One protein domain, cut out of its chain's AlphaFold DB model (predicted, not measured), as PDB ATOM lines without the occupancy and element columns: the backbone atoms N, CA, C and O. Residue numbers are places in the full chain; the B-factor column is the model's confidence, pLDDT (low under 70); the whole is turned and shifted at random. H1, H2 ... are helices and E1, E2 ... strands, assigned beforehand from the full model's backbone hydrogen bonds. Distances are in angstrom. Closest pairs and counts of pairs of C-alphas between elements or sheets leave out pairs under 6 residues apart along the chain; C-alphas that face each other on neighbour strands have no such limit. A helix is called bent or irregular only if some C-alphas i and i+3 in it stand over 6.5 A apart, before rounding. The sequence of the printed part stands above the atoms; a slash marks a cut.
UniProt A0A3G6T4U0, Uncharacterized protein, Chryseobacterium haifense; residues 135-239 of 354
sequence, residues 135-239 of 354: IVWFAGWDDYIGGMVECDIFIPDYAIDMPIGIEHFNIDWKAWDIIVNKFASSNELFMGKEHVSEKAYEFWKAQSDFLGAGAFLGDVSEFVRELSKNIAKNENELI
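What this domain is: This is residues 135 to 239 of the 354 residues of an uncharacterized protein of Chryseobacterium haifense (UniProt A0A3G6T4U0). A strongly twisted antiparallel sheet of five strands has two helices, H1 and H3, over one face and a third, H2, over E5 on the other face. A small helix, H4, grazes the sheet near the edge strand E3, in the last stretch of the printed part. The printed part has 105 residues, with four named helices and five named strands in the order E1, E2, E3, H1, E4, H2, E5, H3, H4; the sheet's order is E3, E2, E1, E5, E4. The class is mixed, helices and strands. The whole is compact, with a radius of gyration of the C-alphas of 13.0 A and spans of 37 by 30 by 20 A.

How they stand to each other: E1, residues 135 to 143, E2, residues 148 to 154, and E3, residues 165 to 172, form a meander, each strand the antiparallel neighbour of the one before; E1 and E2 are a hairpin, as are E2 and E3. Within hydrogen-bond range are N 141 and O 150 of E1 and E2, 2.8 A, and N 151 and O 169 of E2 and E3, 2.8 A. E5, residues 210 to 218, is antiparallel to E1, with N 138 and O 214 at 2.9 A, and to the edge strand E4, residues 189 to 191, with N 190 and O 215 at 2.9 A. H1, residues 173 to 185, is on the sheet at a height of 8.8 A, over E1 and only just over E2 and E5, with 3 C-alphas on each of those two. On the same face, H3, residues 220 to 228, lies over E2 at a height of 7.7 A. H1 and H3 are close but not clearly touching; their closest C-alphas, of Ile 179 and Leu 227, are 7.5 A apart. H2, residues 198 to 205, lies on the opposite face, over E5, at a height of 9.4 A. H4, residues 233 to 237, only grazes the sheet with residues 233 to 235. Every O i to N i+4 pair is within hydrogen-bond range in H2 and H3, 7 of 9 in H1, and 0 of 1 in H4, where 1 of 2 O i to N i+3 pairs is.

Where its parts are: E1 begins at C-alpha 135, (91.857, 84.210, 97.260), and is 26.0 A long; E5 is 23.7 A, E3 20.2 A, H1 19.5 A and E2 19.4 A. H4 ends at C-alpha 237, (123.794, 77.934, 95.362), and is only just irregular: C-alphas 233 and 236 are 6.8 A apart.

The domain as a whole: The C-alphas farthest apart, of Ala 159 and Glu 237, are 36.9 A apart. The printed part has no cut and no long link. The mean pLDDT of the printed part is 91.4; residues 144 to 146 are under 70.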
ATOM      1  N   ILE A 135      91.359  84.220  98.626       91.38
ATOM      2  CA  ILE A 135      91.857  84.210  97.260       91.38
ATOM      3  C   ILE A 135      93.220  84.882  97.274       91.38
ATOM      4  O   ILE A 135      93.344  86.008  97.758       91.38
ATOM      5  N   VAL A 136      94.219  84.192  96.740       94.81
ATOM      6  CA  VAL A 136      95.524  84.763  96.398       94.81
ATOM      7  C   VAL A 136      95.827  84.444  94.945       94.81
ATOM      8  O   VAL A 136      95.358  83.435  94.417       94.81
ATOM      9  N   TRP A 137      96.573  85.312  94.276       97.38
ATOM     10  CA  TRP A 137      97.091  84.992  92.952       97.38
ATOM     11  C   TRP A 137      98.423  84.272  93.081       97.38
ATOM     12  O   TRP A 137      99.193  84.556  93.991       97.38
ATOM     13  N   PHE A 138      98.666  83.332  92.181       97.62
ATOM     14  CA  PHE A 138      99.870  82.517  92.132       97.62
ATOM     15  C   PHE A 138     100.432  82.584  90.721       97.62
ATOM     16  O   PHE A 138      99.686  82.351  89.768       97.62
ATOM     17  N   ALA A 139     101.711  82.915  90.583       97.31
ATOM     18  CA  ALA A 139     102.402  82.983  89.301       97.31
ATOM     19  C   ALA A 139     103.760  82.289  89.393       97.31
ATOM     20  O   ALA A 139     104.336  82.223  90.479       97.31
ATOM     21  N   GLY A 140     104.247  81.776  88.262       96.50
ATOM     22  CA  GLY A 140     105.554  81.132  88.189       96.50
ATOM     23  C   GLY A 140     106.337  81.467  86.925       96.50
ATOM     24  O   GLY A 140     105.752  81.687  85.858       96.50
ATOM     25  N   TRP A 141     107.659  81.452  87.062       95.38
ATOM     26  CA  TRP A 141     108.654  81.687  86.021       95.38
ATOM     27  C   TRP A 141     109.718  80.591  86.066       95.38
ATOM     28  O   TRP A 141     110.179  80.206  87.138       95.38
ATOM     29  N   ASP A 142     110.083  80.057  84.907       91.44
ATOM     30  CA  ASP A 142     111.121  79.035  84.786       91.44
ATOM     31  C   ASP A 142     112.509  79.676  84.871       91.44
ATOM     32  O   ASP A 142     112.894  80.463  84.009       91.44
ATOM     33  N   ASP A 143     113.298  79.299  85.873       84.88
ATOM     34  CA  ASP A 143     114.740  79.524  85.852       84.88
ATOM     35  C   ASP A 143     115.407  78.273  85.276       84.88
ATOM     36  O   ASP A 143     115.900  77.389  85.989       84.88
ATOM     37  N   TYR A 144     115.429  78.205  83.943       64.56
ATOM     38  CA  TYR A 144     115.968  77.066  83.200       64.56
ATOM     39  C   TYR A 144     117.447  76.786  83.520       64.56
ATOM     40  O   TYR A 144     117.897  75.639  83.455       64.56
ATOM     41  N   ILE A 145     118.231  77.818  83.862       67.69
ATOM     42  CA  ILE A 145     119.652  77.662  84.213       67.69
ATOM     43  C   ILE A 145     119.778  77.098  85.630       67.69
ATOM     44  O   ILE A 145     120.639  76.249  85.879       67.69
ATOM     45  N   GLY A 146     118.904  77.536  86.534       69.06
ATOM     46  CA  GLY A 146     118.797  77.025  87.892       69.06
ATOM     47  C   GLY A 146     118.110  75.664  88.000       69.06
ATOM     48  O   GLY A 146     118.293  74.983  89.003       69.06
ATOM     49  N   GLY A 147     117.338  75.218  87.006       84.81
ATOM     50  CA  GLY A 147     116.470  74.046  87.166       84.81
ATOM     51  C   GLY A 147     115.444  74.259  88.286       84.81
ATOM     52  O   GLY A 147     115.159  73.341  89.059       84.81
ATOM     53  N   MET A 148     114.949  75.487  88.410       93.25
ATOM     54  CA  MET A 148     114.026  75.927  89.453       93.25
ATOM     55  C   MET A 148     112.851  76.651  88.817       93.25
ATOM     56  O   MET A 148     112.932  77.109  87.683       93.25
ATOM     57  N   VAL A 149     111.763  76.762  89.565       94.44
ATOM     58  CA  VAL A 149     110.661  77.647  89.209       94.44
ATOM     59  C   VAL A 149     110.545  78.698  90.297       94.44
ATOM     60  O   VAL A 149     110.275  78.372  91.457       94.44
ATOM     61  N   GLU A 150     110.764  79.949  89.911       93.69
ATOM     62  CA  GLU A 150     110.481  81.110  90.744       93.69
ATOM     63  C   GLU A 150     108.966  81.259  90.818       93.69
ATOM     64  O   GLU A 150     108.289  81.302  89.794       93.69
ATOM     65  N   CYS A 151     108.412  81.281  92.021       94.69
ATOM     66  CA  CYS A 151     106.981  81.374  92.249       94.69
ATOM     67  C   CYS A 151     106.678  82.507  93.212       94.69
ATOM     68  O   CYS A 151     107.289  82.583  94.273       94.69
ATOM     69  N   ASP A 152     105.641  83.278  92.911       94.69
ATOM     70  CA  ASP A 152     105.162  84.331  93.796       94.69
ATOM     71  C   ASP A 152     103.679  84.162  94.120       94.69
ATOM     72  O   ASP A 152     102.863  83.746  93.286       94.69
ATOM     73  N   ILE A 153     103.328  84.532  95.350       95.31
ATOM     74  CA  ILE A 153     101.953  84.659  95.821       95.31
ATOM     75  C   ILE A 153     101.631  86.138  95.988       95.31
ATOM     76  O   ILE A 153     102.363  86.860  96.662       95.31
ATOM     77  N   PHE A 154     100.495  86.579  95.454       94.44
ATOM     78  CA  PHE A 154     100.068  87.975  95.487       94.44
ATOM     79  C   PHE A 154      98.690  88.150  96.115       94.44
ATOM     80  O   PHE A 154      97.801  87.300  95.991       94.44
ATOM     81  N   ILE A 155      98.476  89.317  96.718       91.88
ATOM     82  CA  ILE A 155      97.131  89.776  97.061       91.88
ATOM     83  C   ILE A 155      96.416  90.202  95.775       91.88
ATOM     84  O   ILE A 155      96.957  91.024  95.034       91.88
ATOM     85  N   PRO A 156      95.202  89.690  95.502       92.31
ATOM     86  CA  PRO A 156      94.450  90.080  94.321       92.31
ATOM     87  C   PRO A 156      94.122  91.573  94.331       92.31
ATOM     88  O   PRO A 156      93.417  92.056  95.218       92.31
ATOM     89  N   ASP A 157      94.564  92.282  93.298       89.62
ATOM     90  CA  ASP A 157      94.165  93.661  93.028       89.62
ATOM     91  C   ASP A 157      93.923  93.833  91.526       89.62
ATOM     92  O   ASP A 157      94.831  93.810  90.694       89.62
ATOM     93  N   TYR A 158      92.650  93.993  91.169       88.44
ATOM     94  CA  TYR A 158      92.215  94.087  89.780       88.44
ATOM     95  C   TYR A 158      92.511  95.445  89.129       88.44
ATOM     96  O   TYR A 158      92.333  95.592  87.917       88.44
ATOM     97  N   ALA A 159      92.945  96.443  89.903       87.19
ATOM     98  CA  ALA A 159      93.222  97.783  89.405       87.19
ATOM     99  C   ALA A 159      94.665  97.955  88.905       87.19
ATOM    100  O   ALA A 159      94.889  98.794  88.019       87.19
ATOM    101  N   ILE A 160      95.608  97.166  89.425       88.62
ATOM    102  CA  ILE A 160      97.052  97.303  89.193       88.62
ATOM    103  C   ILE A 160      97.623  96.155  88.350       88.62
ATOM    104  O   ILE A 160      97.025  95.090  88.209       88.62
ATOM    105  N   ASP A 161      98.761  96.424  87.719       87.88
ATOM    106  CA  ASP A 161      99.543  95.499  86.893       87.88
ATOM    107  C   ASP A 161     100.602  94.738  87.703       87.88
ATOM    108  O   ASP A 161     100.892  93.585  87.402       87.88
ATOM    109  N   MET A 162     101.133  95.342  88.765       88.31
ATOM    110  CA  MET A 162     102.041  94.691  89.704       88.31
ATOM    111  C   MET A 162     101.381  94.596  91.085       88.31
ATOM    112  O   MET A 162     101.519  95.514  91.896       88.31
ATOM    113  N   PRO A 163     100.607  93.528  91.350       89.69
ATOM    114  CA  PRO A 163      99.992  93.322  92.652       89.69
ATOM    115  C   PRO A 163     101.046  93.110  93.741       89.69
ATOM    116  O   PRO A 163     102.195  92.764  93.467       89.69
ATOM    117  N   ILE A 164     100.647  93.329  94.992       88.62
ATOM    118  CA  ILE A 164     101.552  93.206  96.134       88.62
ATOM    119  C   ILE A 164     101.817  91.721  96.391       88.62
ATOM    120  O   ILE A 164     100.893  90.969  96.720       88.62
ATOM    121  N   GLY A 165     103.074  91.313  96.219       89.06
ATOM    122  CA  GLY A 165     103.548  89.989  96.604       89.06
ATOM    123  C   GLY A 165     103.519  89.851  98.122       89.06
ATOM    124  O   GLY A 165     103.867  90.794  98.826       89.06
ATOM    125  N   ILE A 166     103.081  88.699  98.618       88.88
ATOM    126  CA  ILE A 166     103.125  88.328 100.039       88.88
ATOM    127  C   ILE A 166     104.097  87.185 100.302       88.88
ATOM    128  O   ILE A 166     104.435  86.949 101.454       88.88
ATOM    129  N   GLU A 167     104.525  86.451  99.273       90.25
ATOM    130  CA  GLU A 167     105.493  85.378  99.455       90.25
ATOM    131  C   GLU A 167     106.193  84.990  98.149       90.25
ATOM    132  O   GLU A 167     105.553  85.026  97.099       90.25
ATOM    133  N   HIS A 168     107.464  84.583  98.245       91.62
ATOM    134  CA  HIS A 168     108.313  84.187  97.113       91.62
ATOM    135  C   HIS A 168     109.015  82.836  97.345       91.62
ATOM    136  O   HIS A 168     109.570  82.586  98.417       91.62
ATOM    137  N   PHE A 169     109.062  81.967  96.337       93.25
ATOM    138  CA  PHE A 169     109.688  80.646  96.428       93.25
ATOM    139  C   PHE A 169     110.525  80.302  95.203       93.25
ATOM    140  O   PHE A 169     110.091  80.503  94.078       93.25
ATOM    141  N   ASN A 170     111.644  79.619  95.438       93.12
ATOM    142  CA  ASN A 170     112.385  78.891  94.411       93.12
ATOM    143  C   ASN A 170     112.123  77.392  94.591       93.12
ATOM    144  O   ASN A 170     112.759  76.744  95.429       93.12
ATOM    145  N   ILE A 171     111.159  76.830  93.860       94.69
ATOM    146  CA  ILE A 171     110.821  75.400  93.964       94.69
ATOM    147  C   ILE A 171     111.576  74.568  92.925       94.69
ATOM    148  O   ILE A 171     111.990  75.076  91.885       94.69
ATOM    149  N   ASP A 172     111.754  73.270  93.187       93.38
ATOM    150  CA  ASP A 172     112.273  72.337  92.178       93.38
ATOM    151  C   ASP A 172     111.348  72.355  90.952       93.38
ATOM    152  O   ASP A 172     110.126  72.265  91.094       93.38
ATOM    153  N   TRP A 173     111.906  72.443  89.743       91.94
ATOM    154  CA  TRP A 173     111.103  72.538  88.518       91.94
ATOM    155  C   TRP A 173     110.095  71.395  88.343       91.94
ATOM    156  O   TRP A 173     109.015  71.589  87.786       91.94
ATOM    157  N   LYS A 174     110.395  70.200  88.870       92.25
ATOM    158  CA  LYS A 174     109.468  69.058  88.831       92.25
ATOM    159  C   LYS A 174     108.284  69.232  89.772       92.25
ATOM    160  O   LYS A 174     107.273  68.549  89.604       92.25
ATOM    161  N   ALA A 175     108.414  70.080  90.786       94.69
ATOM    162  CA  ALA A 175     107.371  70.315  91.766       94.69
ATOM    163  C   ALA A 175     106.258  71.223  91.234       94.69
ATOM    164  O   ALA A 175     105.131  71.093  91.704       94.69
ATOM    165  N   TRP A 176     106.534  72.074  90.238       95.19
ATOM    166  CA  TRP A 176     105.542  72.983  89.655       95.19
ATOM    167  C   TRP A 176     104.275  72.246  89.207       95.19
ATOM    168  O   TRP A 176     103.194  72.475  89.752       95.19
ATOM    169  N   ASP A 177     104.412  71.282  88.293       94.06
ATOM    170  CA  ASP A 177     103.270  70.511  87.794       94.06
ATOM    171  C   ASP A 177     102.606  69.688  88.907       94.06
ATOM    172  O   ASP A 177     101.392  69.485  88.893       94.06
ATOM    173  N   ILE A 178     103.374  69.208  89.890       94.19
ATOM    174  CA  ILE A 178     102.840  68.437  91.022       94.19
ATOM    175  C   ILE A 178     101.930  69.320  91.882       94.19
ATOM    176  O   ILE A 178     100.806  68.920  92.187       94.19
ATOM    177  N   ILE A 179     102.394  70.515  92.247       94.31
ATOM    178  CA  ILE A 179     101.652  71.477  93.066       94.31
ATOM    179  C   ILE A 179     100.419  71.968  92.309       94.31
ATOM    180  O   ILE A 179      99.313  71.918  92.854       94.31
ATOM    181  N   VAL A 180     100.580  72.363  91.040       95.75
ATOM    182  CA  VAL A 180      99.465  72.830  90.209       95.75
ATOM    183  C   VAL A 180      98.388  71.752  90.102       95.75
ATOM    184  O   VAL A 180      97.222  72.020  90.385       95.75
ATOM    185  N   ASN A 181      98.763  70.512  89.777       93.12
ATOM    186  CA  ASN A 181      97.804  69.415  89.650       93.12
ATOM    187  C   ASN A 181      97.154  69.038  90.986       93.12
ATOM    188  O   ASN A 181      95.955  68.747  91.010       93.12
ATOM    189  N   LYS A 182      97.904  69.061  92.097       89.50
ATOM    190  CA  LYS A 182      97.371  68.782  93.438       89.50
ATOM    191  C   LYS A 182      96.201  69.712  93.748       89.50
ATOM    192  O   LYS A 182      95.102  69.223  94.008       89.50
ATOM    193  N   PHE A 183      96.412  71.022  93.661       91.38
ATOM    194  CA  PHE A 183      95.390  72.001  94.039       91.38
ATOM    195  C   PHE A 183      94.329  72.228  92.955       91.38
ATOM    196  O   PHE A 183      93.181  72.538  93.271       91.38
ATOM    197  N   ALA A 184      94.643  71.998  91.677       91.12
ATOM    198  CA  ALA A 184      93.621  71.957  90.633       91.12
ATOM    199  C   ALA A 184      92.645  70.789  90.859       91.12
ATOM    200  O   ALA A 184      91.433  70.955  90.737       91.12
ATOM    201  N   SER A 185      93.149  69.616  91.262       75.69
ATOM    202  CA  SER A 185      92.312  68.435  91.520       75.69
ATOM    203  C   SER A 185      91.369  68.593  92.720       75.69
ATOM    204  O   SER A 185      90.296  67.986  92.737       75.69
ATOM    205  N   SER A 186      91.724  69.437  93.697       76.44
ATOM    206  CA  SER A 186      90.872  69.786  94.842       76.44
ATOM    207  C   SER A 186      89.935  70.974  94.578       76.44
ATOM    208  O   SER A 186      89.149  71.325  95.457       76.44
ATOM    209  N   ASN A 187      89.942  71.551  93.366       84.69
ATOM    210  CA  ASN A 187      89.258  72.808  93.025       84.69
ATOM    211  C   ASN A 187      89.683  73.988  93.918       84.69
ATOM    212  O   ASN A 187      88.862  74.834  94.282       84.69
ATOM    213  N   GLU A 188      90.958  74.024  94.293       90.19
ATOM    214  CA  GLU A 188      91.550  75.081  95.113       90.19
ATOM    215  C   GLU A 188      92.525  75.946  94.319       90.19
ATOM    216  O   GLU A 188      92.819  77.043  94.760       90.19
ATOM    217  N   LEU A 189      92.987  75.521  93.140       96.06
ATOM    218  CA  LEU A 189      93.798  76.343  92.241       96.06
ATOM    219  C   LEU A 189      93.212  76.352  90.831       96.06
ATOM    220  O   LEU A 189      93.013  75.307  90.215       96.06
ATOM    221  N   PHE A 190      92.996  77.555  90.307       96.94
ATOM    222  CA  PHE A 190      92.472  77.792  88.970       96.94
ATOM    223  C   PHE A 190      93.507  78.564  88.150       96.94
ATOM    224  O   PHE A 190      93.646  79.779  88.296       96.94
ATOM    225  N   MET A 191      94.262  77.849  87.316       97.25
ATOM    226  CA  MET A 191      95.262  78.438  86.419       97.25
ATOM    227  C   MET A 191      94.600  79.005  85.167       97.25
ATOM    228  O   MET A 191      93.700  78.383  84.613       97.25
ATOM    229  N   GLY A 192      95.074  80.158  84.702       95.75
ATOM    230  CA  GLY A 192      94.551  80.827  83.515       95.75
ATOM    231  C   GLY A 192      94.364  82.326  83.724       95.75
ATOM    232  O   GLY A 192      94.115  82.806  84.833       95.75
ATOM    233  N   LYS A 193      94.462  83.080  82.627       95.75
ATOM    234  CA  LYS A 193      94.303  84.545  82.620       95.75
ATOM    235  C   LYS A 193      92.924  85.009  83.087       95.75
ATOM    236  O   LYS A 193      92.769  86.144  83.511       95.75
ATOM    237  N   GLU A 194      91.922  84.144  82.989       95.19
ATOM    238  CA  GLU A 194      90.542  84.372  83.409       95.19
ATOM    239  C   GLU A 194      90.363  84.409  84.935       95.19
ATOM    240  O   GLU A 194      89.313  84.835  85.415       95.19
ATOM    241  N   HIS A 195      91.371  83.969  85.692       95.44
ATOM    242  CA  HIS A 195      91.327  83.882  87.152       95.44
ATOM    243  C   HIS A 195      92.123  84.990  87.855       95.44
ATOM    244  O   HIS A 195      92.050  85.126  89.077       95.44
ATOM    245  N   VAL A 196      92.838  85.815  87.093       95.81
ATOM    246  CA  VAL A 196      93.587  86.981  87.578       95.81
ATOM    247  C   VAL A 196      93.161  88.234  86.806       95.81
ATOM    248  O   VAL A 196      92.329  88.159  85.901       95.81
ATOM    249  N   SER A 197      93.684  89.413  87.151       95.44
ATOM    250  CA  SER A 197      93.412  90.606  86.342       95.44
ATOM    251  C   SER A 197      94.150  90.555  85.007       95.44
ATOM    252  O   SER A 197      95.288  90.095  84.918       95.44
ATOM    253  N   GLU A 198      93.518  91.089  83.959       95.81
ATOM    254  CA  GLU A 198      94.138  91.196  82.633       95.81
ATOM    255  C   GLU A 198      95.438  92.010  82.685       95.81
ATOM    256  O   GLU A 198      96.428  91.635  82.064       95.81
ATOM    257  N   LYS A 199      95.456  93.089  83.480       95.44
ATOM    258  CA  LYS A 199      96.642  93.932  83.664       95.44
ATOM    259  C   LYS A 199      97.815  93.154  84.256       95.44
ATOM    260  O   LYS A 199      98.905  93.219  83.697       95.44
ATOM    261  N   ALA A 200      97.588  92.423  85.349       95.88
ATOM    262  CA  ALA A 200      98.643  91.650  85.996       95.88
ATOM    263  C   ALA A 200      99.124  90.501  85.110       95.88
ATOM    264  O   ALA A 200     100.325  90.311  84.937       95.88
ATOM    265  N   TYR A 201      98.193  89.794  84.463       97.12
ATOM    266  CA  TYR A 201      98.549  88.698  83.567       97.12
ATOM    267  C   TYR A 201      99.418  89.160  82.397       97.12
ATOM    268  O   TYR A 201     100.431  88.531  82.106       97.12
ATOM    269  N   GLU A 202      99.047  90.251  81.721       96.50
ATOM    270  CA  GLU A 202      99.834  90.759  80.593       96.50
ATOM    271  C   GLU A 202     101.185  91.334  81.045       96.50
ATOM    272  O   GLU A 202     102.164  91.194  80.313       96.50
ATOM    273  N   PHE A 203     101.276  91.903  82.254       95.50
ATOM    274  CA  PHE A 203     102.554  92.307  82.844       95.50
ATOM    275  C   PHE A 203     103.478  91.107  83.097       95.50
ATOM    276  O   PHE A 203     104.615  91.110  82.628       95.50
ATOM    277  N   TRP A 204     102.997  90.058  83.771       96.44
ATOM    278  CA  TRP A 204     103.795  88.857  84.052       96.44
ATOM    279  C   TRP A 204     104.188  88.101  82.787       96.44
ATOM    280  O   TRP A 204     105.339  87.713  82.628       96.44
ATOM    281  N   LYS A 205     103.260  87.965  81.839       96.00
ATOM    282  CA  LYS A 205     103.495  87.336  80.535       96.00
ATOM    283  C   LYS A 205     104.520  88.075  79.675       96.00
ATOM    284  O   LYS A 205     105.105  87.468  78.782       96.00
ATOM    285  N   ALA A 206     104.709  89.377  79.891       94.88
ATOM    286  CA  ALA A 206     105.741  90.146  79.205       94.88
ATOM    287  C   ALA A 206     107.155  89.875  79.753       94.88
ATOM    288  O   ALA A 206     108.133  90.247  79.102       94.88
ATOM    289  N   GLN A 207     107.271  89.244  80.924       92.06
ATOM    290  CA  GLN A 207     108.544  88.799  81.490       92.06
ATOM    291  C   GLN A 207     109.001  87.512  80.790       92.06
ATOM    292  O   GLN A 207     108.177  86.743  80.286       92.06
ATOM    293  N   SER A 208     110.316  87.288  80.704       86.12
ATOM    294  CA  SER A 208     110.825  86.042  80.128       86.12
ATOM    295  C   SER A 208     110.419  84.855  80.998       86.12
ATOM    296  O   SER A 208     110.206  85.001  82.197       86.12
ATOM    297  N   ASP A 209     110.279  83.691  80.365       91.31
ATOM    298  CA  ASP A 209     110.151  82.407  81.061       91.31
ATOM    299  C   ASP A 209     108.895  82.250  81.942       91.31
ATOM    300  O   ASP A 209     108.789  81.319  82.734       91.31
ATOM    301  N   PHE A 210     107.887  83.108  81.757       95.50
ATOM    302  CA  PHE A 210     106.593  82.992  82.429       95.50
ATOM    303  C   PHE A 210     105.895  81.664  82.098       95.50
ATOM    304  O   PHE A 210     105.539  81.395  80.945       95.50
ATOM    305  N   LEU A 211     105.640  80.856  83.127       95.31
ATOM    306  CA  LEU A 211     104.972  79.558  83.012       95.31
ATOM    307  C   LEU A 211     103.451  79.680  83.068       95.31
ATOM    308  O   LEU A 211     102.730  78.904  82.436       95.31
ATOM    309  N   GLY A 212     102.948  80.650  83.827       96.38
ATOM    310  CA  GLY A 212     101.522  80.880  83.985       96.38
ATOM    311  C   GLY A 212     101.171  81.513  85.321       96.38
ATOM    312  O   GLY A 212     101.981  81.582  86.242       96.38
ATOM    313  N   ALA A 213      99.922  81.957  85.419       97.62
ATOM    314  CA  ALA A 213      99.348  82.488  86.644       97.62
ATOM    315  C   ALA A 213      97.907  82.006  86.823       97.62
ATOM    316  O   ALA A 213      97.250  81.602  85.857       97.62
ATOM    317  N   GLY A 214      97.425  82.060  88.059       97.25
ATOM    318  CA  GLY A 214      96.090  81.633  88.448       97.25
ATOM    319  C   GLY A 214      95.666  82.176  89.804       97.25
ATOM    320  O   GLY A 214      96.384  82.952  90.435       97.25
ATOM    321  N   ALA A 215      94.494  81.745  90.261       97.00
ATOM    322  CA  ALA A 215      93.977  82.060  91.586       97.00
ATOM    323  C   ALA A 215      93.878  80.803  92.449       97.00
ATOM    324  O   ALA A 215      93.212  79.835  92.077       97.00
ATOM    325  N   PHE A 216      94.506  80.851  93.620       95.94
ATOM    326  CA  PHE A 216      94.302  79.883  94.686       95.94
ATOM    327  C   PHE A 216      93.148  80.341  95.589       95.94
ATOM    328  O   PHE A 216      93.075  81.516  95.940       95.94
ATOM    329  N   LEU A 217      92.263  79.422  95.973       91.12
ATOM    330  CA  LEU A 217      91.122  79.604  96.866       91.12
ATOM    331  C   LEU A 217      91.172  78.542  97.971       91.12
ATOM    332  O   LEU A 217      90.718  77.413  97.784       91.12
ATOM    333  N   GLY A 218      91.642  78.919  99.156       88.31
ATOM    334  CA  GLY A 218      91.771  77.969 100.259       88.31
ATOM    335  C   GLY A 218      92.477  78.543 101.479       88.31
ATOM    336  O   GLY A 218      92.515  79.763 101.665       88.31
ATOM    337  N   ASP A 219      93.023  77.648 102.302       86.31
ATOM    338  CA  ASP A 219      93.904  78.000 103.415       86.31
ATOM    339  C   ASP A 219      95.287  78.366 102.849       86.31
ATOM    340  O   ASP A 219      96.035  77.512 102.369       86.31
ATOM    341  N   VAL A 220      95.617  79.660 102.864       89.44
ATOM    342  CA  VAL A 220      96.880  80.174 102.306       89.44
ATOM    343  C   VAL A 220      98.087  79.624 103.072       89.44
ATOM    344  O   VAL A 220      99.116  79.364 102.460       89.44
ATOM    345  N   SER A 221      97.953  79.377 104.380       88.69
ATOM    346  CA  SER A 221      99.013  78.765 105.189       88.69
ATOM    347  C   SER A 221      99.296  77.330 104.717       88.69
ATOM    348  O   SER A 221     100.451  76.933 104.570       88.69
ATOM    349  N   GLU A 222      98.262  76.556 104.357       88.12
ATOM    350  CA  GLU A 222      98.451  75.235 103.738       88.12
ATOM    351  C   GLU A 222      99.154  75.306 102.382       88.12
ATOM    352  O   GLU A 222     100.062  74.508 102.127       88.12
ATOM    353  N   PHE A 223      98.768  76.262 101.539       92.38
ATOM    354  CA  PHE A 223      99.380  76.444 100.227       92.38
ATOM    355  C   PHE A 223     100.868  76.806 100.331       92.38
ATOM    356  O   PHE A 223     101.707  76.156  99.709       92.38
ATOM    357  N   VAL A 224     101.199  77.769 101.196       93.62
ATOM    358  CA  VAL A 224     102.572  78.198 101.504       93.62
ATOM    359  C   VAL A 224     103.406  77.029 102.030       93.62
ATOM    360  O   VAL A 224     104.478  76.771 101.491       93.62
ATOM    361  N   ARG A 225     102.913  76.257 103.010       92.69
ATOM    362  CA  ARG A 225     103.642  75.076 103.516       92.69
ATOM    363  C   ARG A 225     103.901  74.040 102.425       92.69
ATOM    364  O   ARG A 225     104.925  73.360 102.444       92.69
ATOM    365  N   GLU A 226     102.969  73.858 101.493       93.12
ATOM    366  CA  GLU A 226     103.180  72.923 100.390       93.12
ATOM    367  C   GLU A 226     104.272  73.402  99.430       93.12
ATOM    368  O   GLU A 226     105.094  72.588  99.009       93.12
ATOM    369  N   LEU A 227     104.328  74.702  99.135       95.12
ATOM    370  CA  LEU A 227     105.422  75.300  98.366       95.12
ATOM    371  C   LEU A 227     106.759  75.147  99.107       95.12
ATOM    372  O   LEU A 227     107.726  74.659  98.524       95.12
ATOM    373  N   SER A 228     106.793  75.432 100.413       93.88
ATOM    374  CA  SER A 228     107.986  75.298 101.260       93.88
ATOM    375  C   SER A 228     108.590  73.888 101.259       93.88
ATOM    376  O   SER A 228     109.811  73.743 101.228       93.88
ATOM    377  N   LYS A 229     107.771  72.827 101.228       91.88
ATOM    378  CA  LYS A 229     108.264  71.432 101.136       91.88
ATOM    379  C   LYS A 229     109.010  71.128  99.838       91.88
ATOM    380  O   LYS A 229     109.732  70.134  99.771       91.88
ATOM    381  N   ASN A 230     108.781  71.933  98.808       94.06
ATOM    382  CA  ASN A 230     109.284  71.724  97.459       94.06
ATOM    383  C   ASN A 230     110.381  72.722  97.070       94.06
ATOM    384  O   ASN A 230     110.761  72.766  95.900       94.06
ATOM    385  N   ILE A 231     110.906  73.488  98.034       91.75
ATOM    386  CA  ILE A 231     112.060  74.365  97.827       91.75
ATOM    387  C   ILE A 231     113.216  73.572  97.200       91.75
ATOM    388  O   ILE A 231     113.563  72.466  97.634       91.75
ATOM    389  N   ALA A 232     113.803  74.144  96.154       91.00
ATOM    390  CA  ALA A 232     114.859  73.511  95.392       91.00
ATOM    391  C   ALA A 232     116.128  73.329  96.235       91.00
ATOM    392  O   ALA A 232     116.592  74.232  96.929       91.00
ATOM    393  N   LYS A 233     116.764  72.157  96.140       88.00
ATOM    394  CA  LYS A 233     117.980  71.861  96.924       88.00
ATOM    395  C   LYS A 233     119.151  72.782  96.586       88.00
ATOM    396  O   LYS A 233     119.988  73.056  97.445       88.00
ATOM    397  N   ASN A 234     119.217  73.216  95.335       86.12
ATOM    398  CA  ASN A 234     120.234  74.117  94.817       86.12
ATOM    399  C   ASN A 234     119.881  75.601  95.010       86.12
ATOM    400  O   ASN A 234     120.681  76.445  94.625       86.12
ATOM    401  N   GLU A 235     118.780  75.945  95.691       86.19
ATOM    402  CA  GLU A 235     118.513  77.333  96.108       86.19
ATOM    403  C   GLU A 235     119.696  77.901  96.918       86.19
ATOM    404  O   GLU A 235     120.086  79.061  96.786       86.19
ATOM    405  N   ASN A 236     120.366  77.059  97.709       83.38
ATOM    406  CA  ASN A 236     121.545  77.457  98.478       83.38
ATOM    407  C   ASN A 236     122.748  77.878  97.615       83.38
ATOM    408  O   ASN A 236     123.656  78.530  98.139       83.38
ATOM    409  N   GLU A 237     122.760  77.542  96.325       86.12
ATOM    410  CA  GLU A 237     123.794  77.934  95.362       86.12
ATOM    411  C   GLU A 237     123.528  79.313  94.745       86.12
ATOM    412  O   GLU A 237     124.445  79.912  94.181       86.12
ATOM    413  N   LEU A 238     122.312  79.851  94.902       85.12
ATOM    414  CA  LEU A 238     121.966  81.187  94.434       85.12
ATOM    415  C   LEU A 238     122.834  82.259  95.108       85.12
ATOM    416  O   LEU A 238     123.422  82.080  96.181       85.12
ATOM    417  N   ILE A 239     122.901  83.429  94.486       85.50
ATOM    418  CA  ILE A 239     123.425  84.620  95.156       85.50
ATOM    419  C   ILE A 239     122.463  85.046  96.275       85.50
ATOM    420  O   ILE A 239     121.258  84.856  96.132       85.50
TER     421      ILE A 239